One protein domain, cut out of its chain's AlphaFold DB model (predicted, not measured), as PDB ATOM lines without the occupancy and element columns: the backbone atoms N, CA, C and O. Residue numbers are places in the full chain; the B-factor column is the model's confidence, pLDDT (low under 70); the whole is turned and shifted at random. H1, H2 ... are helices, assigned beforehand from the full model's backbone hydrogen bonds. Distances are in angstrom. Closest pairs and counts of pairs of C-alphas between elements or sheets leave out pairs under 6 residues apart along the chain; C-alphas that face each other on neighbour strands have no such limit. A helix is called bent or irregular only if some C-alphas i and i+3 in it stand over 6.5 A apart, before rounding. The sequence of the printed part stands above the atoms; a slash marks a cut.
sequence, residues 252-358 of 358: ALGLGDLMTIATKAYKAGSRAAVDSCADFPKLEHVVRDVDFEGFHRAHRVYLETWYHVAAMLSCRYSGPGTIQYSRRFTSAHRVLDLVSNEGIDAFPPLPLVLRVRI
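What this domain is: This is residues 252 to 358 of the 358 residues of the protein "Fungal-trans multi-domain protein" of Pyrenophora teres f. teres (UniProt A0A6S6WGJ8). Three long helices lie side by side as a single layer, H3 in the middle between H1 and H4, with short H2 over one side near H1 and H3. A tail follows H4, its end at Ile 358 sticking out. The printed part has 107 residues, four named helices from H1 to H4, no named strand; it is all helix and compact, radius of gyration of the C-alphas 14.7 A, spans 40 by 40 by 28 A.

Where its parts are: Find C-alpha 252 at (115.846, 112.420, 109.107); there H1, residues 252 to 266, begins, 21.4 A long and irregular, C-alphas 262 and 265 being 7.2 A apart. Next come H2, 283 to 286, 5.2 A; H3, 297 to 313, 24.4 A; and H4, 323 to 342, 27.9 A, ending at (132.956, 100.876, 106.755).

How they stand to each other: H3 touches H1, closest C-alphas Met 259 and Ala 310, 5.1 A, the same way at a shallow 21 degrees. H3 and H4 form a hairpin, closest C-alphas Met 312 and Arg 328, 4.5 A, opposite ways at a shallow 26 degrees. H1 and H4 are apart. Every O i to N i+4 pair is within hydrogen-bond range in H3 and H4, 9 of 11 in H1; H2 is too short for one.

The domain as a whole: The printed part has no cut; the H1 to H2 link is long, and pLDDT is under 70 at residues 272 to 274 and 351 to 358.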
ATOM      1  N   ALA A 252     115.911 112.056 110.521       96.38
ATOM      2  CA  ALA A 252     115.846 112.420 109.107       96.38
ATOM      3  C   ALA A 252     115.130 113.766 108.876       96.38
ATOM      4  O   ALA A 252     115.603 114.591 108.092       96.38
ATOM      5  N   LEU A 253     114.041 114.040 109.603       96.38
ATOM      6  CA  LEU A 253     113.346 115.330 109.557       96.38
ATOM      7  C   LEU A 253     114.247 116.483 110.019       96.38
ATOM      8  O   LEU A 253     114.325 117.507 109.330       96.38
ATOM      9  N   GLY A 254     114.964 116.298 111.132       96.50
ATOM     10  CA  GLY A 254     115.932 117.272 111.642       96.50
ATOM     11  C   GLY A 254     117.091 117.519 110.670       96.50
ATOM     12  O   GLY A 254     117.469 118.667 110.425       96.50
ATOM     13  N   LEU A 255     117.610 116.469 110.031       95.69
ATOM     14  CA  LEU A 255     118.627 116.591 108.980       95.69
ATOM     15  C   LEU A 255     118.092 117.318 107.738       95.69
ATOM     16  O   LEU A 255     118.800 118.135 107.144       95.69
ATOM     17  N   GLY A 256     116.830 117.098 107.363       93.88
ATOM     18  CA  GLY A 256     116.177 117.848 106.292       93.88
ATOM     19  C   GLY A 256     116.013 119.343 106.609       93.88
ATOM     20  O   GLY A 256     116.143 120.188 105.715       93.88
ATOM     21  N   ASP A 257     115.793 119.699 107.877       93.88
ATOM     22  CA  ASP A 257     115.787 121.101 108.322       93.88
ATOM     23  C   ASP A 257     117.182 121.722 108.219       93.88
ATOM     24  O   ASP A 257     117.341 122.805 107.644       93.88
ATOM     25  N   LEU A 258     118.211 121.004 108.683       93.44
ATOM     26  CA  LEU A 258     119.603 121.421 108.511       93.44
ATOM     27  C   LEU A 258     119.964 121.607 107.040       93.44
ATOM     28  O   LEU A 258     120.640 122.576 106.699       93.44
ATOM     29  N   MET A 259     119.473 120.741 106.155       91.12
ATOM     30  CA  MET A 259     119.693 120.874 104.719       91.12
ATOM     31  C   MET A 259     119.037 122.137 104.146       91.12
ATOM     32  O   MET A 259     119.611 122.834 103.301       91.12
ATOM     33  N   THR A 260     117.853 122.494 104.643       89.56
ATOM     34  CA  THR A 260     117.178 123.746 104.272       89.56
ATOM     35  C   THR A 260     117.993 124.968 104.699       89.56
ATOM     36  O   THR A 260     118.125 125.925 103.930       89.56
ATOM     37  N   ILE A 261     118.584 124.925 105.897       88.88
ATOM     38  CA  ILE A 261     119.471 125.976 106.410       88.88
ATOM     39  C   ILE A 261     120.750 126.051 105.568       88.88
ATOM     40  O   ILE A 261     121.094 127.124 105.070       88.88
ATOM     41  N   ALA A 262     121.414 124.914 105.351       88.75
ATOM     42  CA  ALA A 262     122.671 124.810 104.615       88.75
ATOM     43  C   ALA A 262     122.553 125.324 103.174       88.75
ATOM     44  O   ALA A 262     123.438 126.012 102.671       88.75
ATOM     45  N   THR A 263     121.425 125.055 102.515       85.56
ATOM     46  CA  THR A 263     121.201 125.440 101.113       85.56
ATOM     47  C   THR A 263     120.657 126.864 100.939       85.56
ATOM     48  O   THR A 263     120.508 127.337  99.806       85.56
ATOM     49  N   LYS A 264     120.380 127.600 102.028       84.38
ATOM     50  CA  LYS A 264     119.799 128.955 101.982       84.38
ATOM     51  C   LYS A 264     120.656 129.947 101.187       84.38
ATOM     52  O   LYS A 264     120.110 130.768 100.452       84.38
ATOM     53  N   ALA A 265     121.982 129.860 101.293       80.88
ATOM     54  CA  ALA A 265     122.919 130.736 100.579       80.88
ATOM     55  C   ALA A 265     122.980 130.480  99.056       80.88
ATOM     56  O   ALA A 265     123.475 131.327  98.316       80.88
ATOM     57  N   TYR A 266     122.459 129.341  98.584       80.12
ATOM     58  CA  TYR A 266     122.463 128.937  97.170       80.12
ATOM     59  C   TYR A 266     121.149 129.269  96.454       80.12
ATOM     60  O   TYR A 266     121.011 129.027  95.259       80.12
ATOM     61  N   LYS A 267     120.145 129.793  97.168       81.06
ATOM     62  CA  LYS A 267     118.885 130.224  96.549       81.06
ATOM     63  C   LYS A 267     119.130 131.490  95.716       81.06
ATOM     64  O   LYS A 267     119.798 132.402  96.187       81.06
ATOM     65  N   ALA A 268     118.540 131.569  94.521       79.56
ATOM     66  CA  ALA A 268     118.751 132.682  93.585       79.56
ATOM     67  C   ALA A 268     118.430 134.066  94.186       79.56
ATOM     68  O   ALA A 268     119.142 135.029  93.938       79.56
ATOM     69  N   GLY A 269     117.391 134.155  95.024       79.62
ATOM     70  CA  GLY A 269     117.023 135.387  95.734       79.62
ATOM     71  C   GLY A 269     117.766 135.620  97.055       79.62
ATOM     72  O   GLY A 269     117.371 136.494  97.826       79.62
ATOM     73  N   SER A 270     118.782 134.816  97.383       79.50
ATOM     74  CA  SER A 270     119.453 134.908  98.678       79.50
ATOM     75  C   SER A 270     120.289 136.179  98.777       79.50
ATOM     76  O   SER A 270     121.213 136.399  98.000       79.50
ATOM     77  N   ARG A 271     119.973 136.998  99.781       78.75
ATOM     78  CA  ARG A 271     120.773 138.159 100.204       78.75
ATOM     79  C   ARG A 271     121.679 137.840 101.396       78.75
ATOM     80  O   ARG A 271     122.235 138.751 102.000       78.75
ATOM     81  N   ALA A 272     121.757 136.568 101.792       69.62
ATOM     82  CA  ALA A 272     122.582 136.163 102.920       69.62
ATOM     83  C   ALA A 272     124.051 136.474 102.622       69.62
ATOM     84  O   ALA A 272     124.536 136.193 101.523       69.62
ATOM     85  N   ALA A 273     124.753 137.035 103.608       67.81
ATOM     86  CA  ALA A 273     126.198 137.164 103.524       67.81
ATOM     87  C   ALA A 273     126.814 135.770 103.325       67.81
ATOM     88  O   ALA A 273     126.345 134.776 103.889       67.81
ATOM     89  N   VAL A 274     127.847 135.695 102.489       69.12
ATOM     90  CA  VAL A 274     128.599 134.455 102.277       69.12
ATOM     91  C   VAL A 274     129.075 133.939 103.633       69.12
ATOM     92  O   VAL A 274     129.565 134.714 104.449       69.12
ATOM     93  N   ASP A 275     128.893 132.641 103.879       71.81
ATOM     94  CA  ASP A 275     129.327 131.978 105.112       71.81
ATOM     95  C   ASP A 275     128.722 132.557 106.407       71.81
ATOM     96  O   ASP A 275     129.257 132.355 107.494       71.81
ATOM     97  N   SER A 276     127.545 133.194 106.335       71.00
ATOM     98  CA  SER A 276     126.858 133.763 107.507       71.00
ATOM     99  C   SER A 276     126.431 132.736 108.566       71.00
ATOM    100  O   SER A 276     125.961 133.114 109.635       71.00
ATOM    101  N   CYS A 277     126.530 131.436 108.277       78.06
ATOM    102  CA  CYS A 277     126.225 130.365 109.220       78.06
ATOM    103  C   CYS A 277     127.463 130.046 110.073       78.06
ATOM    104  O   CYS A 277     128.162 129.055 109.829       78.06
ATOM    105  N   ALA A 278     127.741 130.915 111.049       74.44
ATOM    106  CA  ALA A 278     128.781 130.684 112.051       74.44
ATOM    107  C   ALA A 278     128.415 129.480 112.937       74.44
ATOM    108  O   ALA A 278     129.163 128.504 112.993       74.44
ATOM    109  N   ASP A 279     127.202 129.491 113.491       83.88
ATOM    110  CA  ASP A 279     126.688 128.431 114.359       83.88
ATOM    111  C   ASP A 279     125.830 127.447 113.558       83.88
ATOM    112  O   ASP A 279     124.627 127.636 113.368       83.88
ATOM    113  N   PHE A 280     126.462 126.388 113.047       90.38
ATOM    114  CA  PHE A 280     125.746 125.251 112.465       90.38
ATOM    115  C   PHE A 280     125.559 124.176 113.541       90.38
ATOM    116  O   PHE A 280     126.548 123.804 114.181       90.38
ATOM    117  N   PRO A 281     124.334 123.667 113.762       93.94
ATOM    118  CA  PRO A 281     124.093 122.664 114.789       93.94
ATOM    119  C   PRO A 281     124.981 121.432 114.611       93.94
ATOM    120  O   PRO A 281     125.172 120.928 113.504       93.94
ATOM    121  N   LYS A 282     125.538 120.947 115.720       93.94
ATOM    122  CA  LYS A 282     126.251 119.670 115.758       93.94
ATOM    123  C   LYS A 282     125.294 118.475 115.657       93.94
ATOM    124  O   LYS A 282     124.117 118.616 115.998       93.94
ATOM    125  N   LEU A 283     125.799 117.317 115.225       95.31
ATOM    126  CA  LEU A 283     125.002 116.095 115.075       95.31
ATOM    127  C   LEU A 283     124.341 115.680 116.395       95.31
ATOM    128  O   LEU A 283     123.173 115.303 116.389       95.31
ATOM    129  N   GLU A 284     125.028 115.849 117.528       95.38
ATOM    130  CA  GLU A 284     124.528 115.463 118.854       95.38
ATOM    131  C   GLU A 284     123.242 116.211 119.227       95.38
ATOM    132  O   GLU A 284     122.405 115.686 119.954       95.38
ATOM    133  N   HIS A 285     123.039 117.424 118.701       94.81
ATOM    134  CA  HIS A 285     121.793 118.162 118.907       94.81
ATOM    135  C   HIS A 285     120.633 117.611 118.076       94.81
ATOM    136  O   HIS A 285     119.491 117.699 118.515       94.81
ATOM    137  N   VAL A 286     120.914 117.070 116.887       95.19
ATOM    138  CA  VAL A 286     119.897 116.481 115.998       95.19
ATOM    139  C   VAL A 286     119.412 115.149 116.558       95.19
ATOM    140  O   VAL A 286     118.227 114.842 116.474       95.19
ATOM    141  N   VAL A 287     120.323 114.374 117.149       96.44
ATOM    142  CA  VAL A 287     120.037 113.022 117.647       96.44
ATOM    143  C   VAL A 287     119.764 112.961 119.153       96.44
ATOM    144  O   VAL A 287     119.576 111.878 119.691       96.44
ATOM    145  N   ARG A 288     119.720 114.105 119.846       93.88
ATOM    146  CA  ARG A 288     119.617 114.189 121.316       93.88
ATOM    147  C   ARG A 288     118.469 113.367 121.907       93.88
ATOM    148  O   ARG A 288     118.599 112.831 123.003       93.88
ATOM    149  N   ASP A 289     117.347 113.315 121.199       92.38
ATOM    150  CA  ASP A 289     116.098 112.752 121.707       92.38
ATOM    151  C   ASP A 289     115.884 111.285 121.251       92.38
ATOM    152  O   ASP A 289     114.799 110.734 121.443       92.38
ATOM    153  N   VAL A 290     116.907 110.641 120.662       95.38
ATOM    154  CA  VAL A 290     116.871 109.251 120.165       95.38
ATOM    155  C   VAL A 290     118.078 108.425 120.625       95.38
ATOM    156  O   VAL A 290     119.131 108.970 120.949       95.38
ATOM    157  N   ASP A 291     117.950 107.095 120.604       93.12
ATOM    158  CA  ASP A 291     119.079 106.178 120.814       93.12
ATOM    159  C   ASP A 291     119.831 105.934 119.496       93.12
ATOM    160  O   ASP A 291     119.672 104.907 118.835       93.12
ATOM    161  N   PHE A 292     120.629 106.923 119.082       93.88
ATOM    162  CA  PHE A 292     121.342 106.873 117.803       93.88
ATOM    163  C   PHE A 292     122.328 105.703 117.714       93.88
ATOM    164  O   PHE A 292     122.437 105.080 116.660       93.88
ATOM    165  N   GLU A 293     123.005 105.363 118.813       92.44
ATOM    166  CA  GLU A 293     123.950 104.238 118.875       92.44
ATOM    167  C   GLU A 293     123.245 102.876 118.781       92.44
ATOM    168  O   GLU A 293     123.837 101.904 118.306       92.44
ATOM    169  N   GLY A 294     121.967 102.804 119.160       91.25
ATOM    170  CA  GLY A 294     121.126 101.617 119.007       91.25
ATOM    171  C   GLY A 294     120.692 101.318 117.566       91.25
ATOM    172  O   GLY A 294     120.250 100.203 117.280       91.25
ATOM    173  N   PHE A 295     120.818 102.267 116.631       93.12
ATOM    174  CA  PHE A 295     120.405 102.057 115.237       93.12
ATOM    175  C   PHE A 295     121.292 101.044 114.516       93.12
ATOM    176  O   PHE A 295     122.468 100.884 114.834       93.12
ATOM    177  N   HIS A 296     120.761 100.409 113.468       91.19
ATOM    178  CA  HIS A 296     121.569  99.554 112.606       91.19
ATOM    179  C   HIS A 296     122.752 100.341 112.015       91.19
ATOM    180  O   HIS A 296     122.603 101.486 111.584       91.19
ATOM    181  N   ARG A 297     123.931  99.706 111.944       90.00
ATOM    182  CA  ARG A 297     125.190 100.330 111.495       90.00
ATOM    183  C   ARG A 297     125.031 101.102 110.179       90.00
ATOM    184  O   ARG A 297     125.385 102.274 110.115       90.00
ATOM    185  N   ALA A 298     124.416 100.483 109.169       88.94
ATOM    186  CA  ALA A 298     124.188 101.112 107.863       88.94
ATOM    187  C   ALA A 298     123.304 102.373 107.936       88.94
ATOM    188  O   ALA A 298     123.502 103.323 107.179       88.94
ATOM    189  N   HIS A 299     122.334 102.406 108.858       92.25
ATOM    190  CA  HIS A 299     121.453 103.561 109.051       92.25
ATOM    191  C   HIS A 299     122.212 104.716 109.700       92.25
ATOM    192  O   HIS A 299     122.096 105.848 109.233       92.25
ATOM    193  N   ARG A 300     123.048 104.433 110.709       93.25
ATOM    194  CA  ARG A 300     123.908 105.446 111.345       93.25
ATOM    195  C   ARG A 300     124.854 106.084 110.339       93.25
ATOM    196  O   ARG A 300     124.861 107.303 110.212       93.25
ATOM    197  N   VAL A 301     125.572 105.260 109.575       92.06
ATOM    198  CA  VAL A 301     126.517 105.725 108.547       92.06
ATOM    199  C   VAL A 301     125.814 106.621 107.525       92.06
ATOM    200  O   VAL A 301     126.324 107.688 107.181       92.06
ATOM    201  N   TYR A 302     124.614 106.243 107.074       92.19
ATOM    202  CA  TYR A 302     123.828 107.055 106.144       92.19
ATOM    203  C   TYR A 302     123.405 108.410 106.739       92.19
ATOM    204  O   TYR A 302     123.578 109.447 106.097       92.19
ATOM    205  N   LEU A 303     122.873 108.421 107.967       94.69
ATOM    206  CA  LEU A 303     122.408 109.640 108.638       94.69
ATOM    207  C   LEU A 303     123.572 110.579 109.008       94.69
ATOM    208  O   LEU A 303     123.464 111.789 108.808       94.69
ATOM    209  N   GLU A 304     124.704 110.039 109.472       94.88
ATOM    210  CA  GLU A 304     125.937 110.805 109.734       94.88
ATOM    211  C   GLU A 304     126.499 111.393 108.431       94.88
ATOM    212  O   GLU A 304     126.876 112.566 108.375       94.88
ATOM    213  N   THR A 305     126.460 110.630 107.336       93.12
ATOM    214  CA  THR A 305     126.859 111.132 106.013       93.12
ATOM    215  C   THR A 305     125.960 112.280 105.560       93.12
ATOM    216  O   THR A 305     126.464 113.316 105.123       93.12
ATOM    217  N   TRP A 306     124.638 112.158 105.712       93.38
ATOM    218  CA  TRP A 306     123.706 113.247 105.405       93.38
ATOM    219  C   TRP A 306     124.023 114.504 106.233       93.38
ATOM    220  O   TRP A 306     124.124 115.602 105.672       93.38
ATOM    221  N   TYR A 307     124.265 114.359 107.538       95.75
ATOM    222  CA  TYR A 307     124.690 115.473 108.387       95.75
ATOM    223  C   TYR A 307     125.929 116.183 107.832       95.75
ATOM    224  O   TYR A 307     125.922 117.407 107.662       95.75
ATOM    225  N   HIS A 308     126.973 115.427 107.495       94.38
ATOM    226  CA  HIS A 308     128.212 115.999 106.979       94.38
ATOM    227  C   HIS A 308     128.040 116.657 105.609       94.38
ATOM    228  O   HIS A 308     128.645 117.702 105.367       94.38
ATOM    229  N   VAL A 309     127.169 116.133 104.742       92.06
ATOM    230  CA  VAL A 309     126.805 116.805 103.483       92.06
ATOM    231  C   VAL A 309     126.162 118.166 103.766       92.06
ATOM    232  O   VAL A 309     126.589 119.172 103.199       92.06
ATOM    233  N   ALA A 310     125.200 118.246 104.692       92.19
ATOM    234  CA  ALA A 310     124.590 119.523 105.075       92.19
ATOM    235  C   ALA A 310     125.620 120.492 105.694       92.19
ATOM    236  O   ALA A 310     125.663 121.674 105.340       92.19
ATOM    237  N   ALA A 311     126.499 119.994 106.567       92.88
ATOM    238  CA  ALA A 311     127.552 120.787 107.194       92.88
ATOM    239  C   ALA A 311     128.545 121.353 106.165       92.88
ATOM    240  O   ALA A 311     128.900 122.532 106.242       92.88
ATOM    241  N   MET A 312     128.948 120.563 105.167       91.25
ATOM    242  CA  MET A 312     129.795 121.036 104.069       91.25
ATOM    243  C   MET A 312     129.082 122.087 103.219       91.25
ATOM    244  O   MET A 312     129.650 123.146 102.974       91.25
ATOM    245  N   LEU A 313     127.825 121.843 102.833       88.69
ATOM    246  CA  LEU A 313     127.048 122.777 102.012       88.69
ATOM    247  C   LEU A 313     126.833 124.121 102.700       88.69
ATOM    248  O   LEU A 313     126.844 125.149 102.033       88.69
ATOM    249  N   SER A 314     126.725 124.151 104.028       89.50
ATOM    250  CA  SER A 314     126.635 125.408 104.782       89.50
ATOM    251  C   SER A 314     127.888 126.306 104.676       89.50
ATOM    252  O   SER A 314     127.885 127.409 105.224       89.50
ATOM    253  N   CYS A 315     128.954 125.845 104.006       87.62
ATOM    254  CA  CYS A 315     130.230 126.537 103.807       87.62
ATOM    255  C   CYS A 315     130.478 126.756 102.302       87.62
ATOM    256  O   CYS A 315     130.800 125.810 101.583       87.62
ATOM    257  N   ARG A 316     130.344 127.989 101.806       78.25
ATOM    258  CA  ARG A 316     130.408 128.305 100.370       78.25
ATOM    259  C   ARG A 316     131.819 128.655  99.891       78.25
ATOM    260  O   ARG A 316     132.304 128.020  98.962       78.25
ATOM    261  N   TYR A 317     132.478 129.649 100.489       73.25
ATOM    262  CA  TYR A 317     133.783 130.153 100.009       73.25
ATOM    263  C   TYR A 317     134.888 130.137 101.066       73.25
ATOM    264  O   TYR A 317     136.017 130.521 100.773       73.25
ATOM    265  N   SER A 318     134.566 129.671 102.267       73.62
ATOM    266  CA  SER A 318     135.387 129.750 103.465       73.62
ATOM    267  C   SER A 318     136.885 129.525 103.229       73.62
ATOM    268  O   SER A 318     137.329 128.450 102.808       73.62
ATOM    269  N   GLY A 319     137.661 130.580 103.499       77.69
ATOM    270  CA  GLY A 319     139.119 130.573 103.421       77.69
ATOM    271  C   GLY A 319     139.758 129.849 104.616       77.69
ATOM    272  O   GLY A 319     139.100 129.694 105.654       77.69
ATOM    273  N   PRO A 320     141.025 129.411 104.501       83.56
ATOM    274  CA  PRO A 320     141.735 128.724 105.579       83.56
ATOM    275  C   PRO A 320     141.684 129.490 106.911       83.56
ATOM    276  O   PRO A 320     141.789 130.713 106.935       83.56
ATOM    277  N   GLY A 321     141.512 128.767 108.022       80.75
ATOM    278  CA  GLY A 321     141.465 129.340 109.377       80.75
ATOM    279  C   GLY A 321     140.097 129.873 109.828       80.75
ATOM    280  O   GLY A 321     139.936 130.210 110.997       80.75
ATOM    281  N   THR A 322     139.093 129.913 108.946       87.81
ATOM    282  CA  THR A 322     137.708 130.251 109.327       87.81
ATOM    283  C   THR A 322     136.973 129.059 109.954       87.81
ATOM    284  O   THR A 322     137.268 127.901 109.652       87.81
ATOM    285  N   ILE A 323     135.957 129.326 110.786       88.75
ATOM    286  CA  ILE A 323     135.122 128.282 111.416       88.75
ATOM    287  C   ILE A 323     134.456 127.400 110.347       88.75
ATOM    288  O   ILE A 323     134.397 126.178 110.474       88.75
ATOM    289  N   GLN A 324     133.996 128.012 109.260       89.25
ATOM    290  CA  GLN A 324     133.338 127.348 108.140       89.25
ATOM    291  C   GLN A 324     134.324 126.482 107.346       89.25
ATOM    292  O   GLN A 324     133.964 125.398 106.893       89.25
ATOM    293  N   TYR A 325     135.582 126.913 107.191       88.75
ATOM    294  CA  TYR A 325     136.618 126.075 106.585       88.75
ATOM    295  C   TYR A 325     136.876 124.836 107.439       88.75
ATOM    296  O   TYR A 325     136.830 123.725 106.913       88.75
ATOM    297  N   SER A 326     137.056 125.011 108.751       91.06
ATOM    298  CA  SER A 326     137.247 123.898 109.687       91.06
ATOM    299  C   SER A 326     136.058 122.935 109.670       91.06
ATOM    300  O   SER A 326     136.255 121.729 109.571       91.06
ATOM    301  N   ARG A 327     134.816 123.441 109.665       92.56
ATOM    302  CA  ARG A 327     133.603 122.610 109.562       92.56
ATOM    303  C   ARG A 327     133.570 121.786 108.277       92.56
ATOM    304  O   ARG A 327     133.294 120.586 108.338       92.56
ATOM    305  N   ARG A 328     133.850 122.409 107.125       91.56
ATOM    306  CA  ARG A 328     133.897 121.719 105.827       91.56
ATOM    307  C   ARG A 328     134.999 120.662 105.804       91.56
ATOM    308  O   ARG A 328     134.735 119.537 105.400       91.56
ATOM    309  N   PHE A 329     136.198 121.016 106.262       92.12
ATOM    310  CA  PHE A 329     137.355 120.123 106.293       92.12
ATOM    311  C   PHE A 329     137.112 118.908 107.197       92.12
ATOM    312  O   PHE A 329     137.232 117.776 106.736       92.12
ATOM    313  N   THR A 330     136.676 119.126 108.442       93.94
ATOM    314  CA  THR A 330     136.353 118.039 109.374       93.94
ATOM    315  C   THR A 330     135.232 117.158 108.829       93.94
ATOM    316  O   THR A 330     135.339 115.940 108.891       93.94
ATOM    317  N   SER A 331     134.181 117.739 108.242       94.81
ATOM    318  CA  SER A 331     133.078 116.952 107.671       94.81
ATOM    319  C   SER A 331     133.520 116.099 106.482       94.81
ATOM    320  O   SER A 331     133.140 114.936 106.398       94.81
ATOM    321  N   ALA A 332     134.358 116.642 105.593       93.19
ATOM    322  CA  ALA A 332     134.920 115.887 104.477       93.19
ATOM    323  C   ALA A 332     135.795 114.723 104.969       93.19
ATOM    324  O   ALA A 332     135.652 113.605 104.480       93.19
ATOM    325  N   HIS A 333     136.645 114.963 105.975       93.69
ATOM    326  CA  HIS A 333     137.466 113.918 106.584       93.69
ATOM    327  C   HIS A 333     136.604 112.811 107.201       93.69
ATOM    328  O   HIS A 333     136.856 111.637 106.965       93.69
ATOM    329  N   ARG A 334     135.537 113.170 107.927       94.50
ATOM    330  CA  ARG A 334     134.623 112.186 108.522       94.50
ATOM    331  C   ARG A 334     133.905 111.343 107.475       94.50
ATOM    332  O   ARG A 334     133.824 110.134 107.644       94.50
ATOM    333  N   VAL A 335     133.446 111.933 106.369       91.38
ATOM    334  CA  VAL A 335     132.851 111.160 105.263       91.38
ATOM    335  C   VAL A 335     133.874 110.203 104.645       91.38
ATOM    336  O   VAL A 335     133.543 109.048 104.391       91.38
ATOM    337  N   LEU A 336     135.121 110.643 104.443       90.31
ATOM    338  CA  LEU A 336     136.191 109.775 103.943       90.31
ATOM    339  C   LEU A 336     136.510 108.631 104.914       90.31
ATOM    340  O   LEU A 336     136.666 107.497 104.465       90.31
ATOM    341  N   ASP A 337     136.556 108.902 106.219       90.94
ATOM    342  CA  ASP A 337     136.764 107.882 107.253       90.94
ATOM    343  C   ASP A 337     135.628 106.855 107.255       90.94
ATOM    344  O   ASP A 337     135.891 105.656 107.315       90.94
ATOM    345  N   LEU A 338     134.373 107.308 107.156       89.56
ATOM    346  CA  LEU A 338     133.209 106.425 107.068       89.56
ATOM    347  C   LEU A 338     133.311 105.526 105.834       89.56
ATOM    348  O   LEU A 338     133.204 104.312 105.949       89.56
ATOM    349  N   VAL A 339     133.589 106.086 104.655       85.94
ATOM    350  CA  VAL A 339     133.717 105.292 103.422       85.94
ATOM    351  C   VAL A 339     134.893 104.310 103.492       85.94
ATOM    352  O   VAL A 339     134.753 103.165 103.060       85.94
ATOM    353  N   SER A 340     136.028 104.728 104.058       86.38
ATOM    354  CA  SER A 340     137.253 103.920 104.109       86.38
ATOM    355  C   SER A 340     137.180 102.790 105.138       86.38
ATOM    356  O   SER A 340     137.628 101.683 104.854       86.38
ATOM    357  N   ASN A 341     136.610 103.047 106.319       84.31
ATOM    358  CA  ASN A 341     136.545 102.065 107.407       84.31
ATOM    359  C   ASN A 341     135.340 101.127 107.288       84.31
ATOM    360  O   ASN A 341     135.426  99.950 107.634       84.31
ATOM    361  N   GLU A 342     134.203 101.641 106.817       78.94
ATOM    362  CA  GLU A 342     132.956 100.876 106.755       78.94
ATOM    363  C   GLU A 342     132.839 100.078 105.449       78.94
ATOM    364  O   GLU A 342     132.192  99.031 105.416       78.94
ATOM    365  N   GLY A 343     133.493 100.554 104.386       75.00
ATOM    366  CA  GLY A 343     133.359 100.030 103.035       75.00
ATOM    367  C   GLY A 343     132.068 100.491 102.351       75.00
ATOM    368  O   GLY A 343     131.058 100.797 102.983       75.00
ATOM    369  N   ILE A 344     132.077 100.514 101.016       72.31
ATOM    370  CA  ILE A 344     130.930 100.957 100.195       72.31
ATOM    371  C   ILE A 344     129.682 100.090 100.446       72.31
ATOM    372  O   ILE A 344     128.548 100.563 100.330       72.31
ATOM    373  N   ASP A 345     129.881  98.830 100.832       71.38
ATOM    374  CA  ASP A 345     128.801  97.882 101.101       71.38
ATOM    375  C   ASP A 345     128.024  98.185 102.388       71.38
ATOM    376  O   ASP A 345     126.866  97.781 102.493       71.38
ATOM    377  N   ALA A 346     128.600  98.951 103.322       74.50
ATOM    378  CA  ALA A 346     127.892  99.415 104.513       74.50
ATOM    379  C   ALA A 346     126.855 100.506 104.206       74.50
ATOM    380  O   ALA A 346     125.979 100.770 105.031       74.50
ATOM    381  N   PHE A 347     126.925 101.133 103.028       80.25
ATOM    382  CA  PHE A 347     125.973 102.161 102.636       80.25
ATOM    383  C   PHE A 347     124.722 101.549 102.000       80.25
ATOM    384  O   PHE A 347     124.836 100.751 101.060       80.25
ATOM    385  N   PRO A 348     123.522 101.960 102.444       82.50
ATOM    386  CA  PRO A 348     122.284 101.560 101.794       82.50
ATOM    387  C   PRO A 348     122.245 102.094 100.350       82.50
ATOM    388  O   PRO A 348     122.847 103.136 100.066       82.50
ATOM    389  N   PRO A 349     121.536 101.420  99.423       77.69
ATOM    390  CA  PRO A 349     121.472 101.799  98.009       77.69
ATOM    391  C   PRO A 349     120.558 103.021  97.786       77.69
ATOM    392  O   PRO A 349     119.518 102.930  97.138       77.69
ATOM    393  N   LEU A 350     120.933 104.165  98.360       80.69
ATOM    394  CA  LEU A 350     120.173 105.412  98.354       80.69
ATOM    395  C   LEU A 350     120.936 106.536  97.632       80.69
ATOM    396  O   LEU A 350     122.166 106.509  97.599       80.69
ATOM    397  N   PRO A 351     120.238 107.567  97.108       64.25
ATOM    398  CA  PRO A 351     120.820 108.588  96.229       64.25
ATOM    399  C   PRO A 351     122.028 109.374  96.765       64.25
ATOM    400  O   PRO A 351     122.756 109.947  95.962       64.25
ATOM    401  N   LEU A 352     122.275 109.392  98.082       61.09
ATOM    402  CA  LEU A 352     123.493 109.973  98.674       61.09
ATOM    403  C   LEU A 352     124.780 109.240  98.261       61.09
ATOM    404  O   LEU A 352     125.857 109.828  98.317       61.09
ATOM    405  N   VAL A 353     124.676 107.977  97.843       57.97
ATOM    406  CA  VAL A 353     125.802 107.146  97.414       57.97
ATOM    407  C   VAL A 353     125.561 106.701  95.981       57.97
ATOM    408  O   VAL A 353     124.874 105.716  95.713       57.97
ATOM    409  N   LEU A 354     126.144 107.435  95.036       50.91
ATOM    410  CA  LEU A 354     126.180 107.013  93.641       50.91
ATOM    411  C   LEU A 354     127.124 105.810  93.516       50.91
ATOM    412  O   LEU A 354     128.344 105.957  93.548       50.91
ATOM    413  N   ARG A 355     126.567 104.606  93.353       50.59
ATOM    414  CA  ARG A 355     127.338 103.414  92.970       50.59
ATOM    415  C   ARG A 355     127.523 103.406  91.454       50.59
ATOM    416  O   ARG A 355     126.923 102.600  90.753       50.59
ATOM    417  N   VAL A 356     128.351 104.310  90.937       35.72
ATOM    418  CA  VAL A 356     128.816 104.196  89.549       35.72
ATOM    419  C   VAL A 356     129.928 103.149  89.539       35.72
ATOM    420  O   VAL A 356     131.065 103.444  89.897       35.72
ATOM    421  N   ARG A 357     129.603 101.905  89.171       33.75
ATOM    422  CA  ARG A 357     130.626 101.017  88.609       33.75
ATOM    423  C   ARG A 357     130.867 101.512  87.184       33.75
ATOM    424  O   ARG A 357     129.977 101.376  86.350       33.75
ATOM    425  N   ILE A 358     131.997 102.190  86.979       29.86
ATOM    426  CA  ILE A 358     132.530 102.500  85.644       29.86
ATOM    427  C   ILE A 358     133.061 101.205  85.040       29.86
ATOM    428  O   ILE A 358     133.720 100.456  85.803       29.86
TER     429      ILE A 358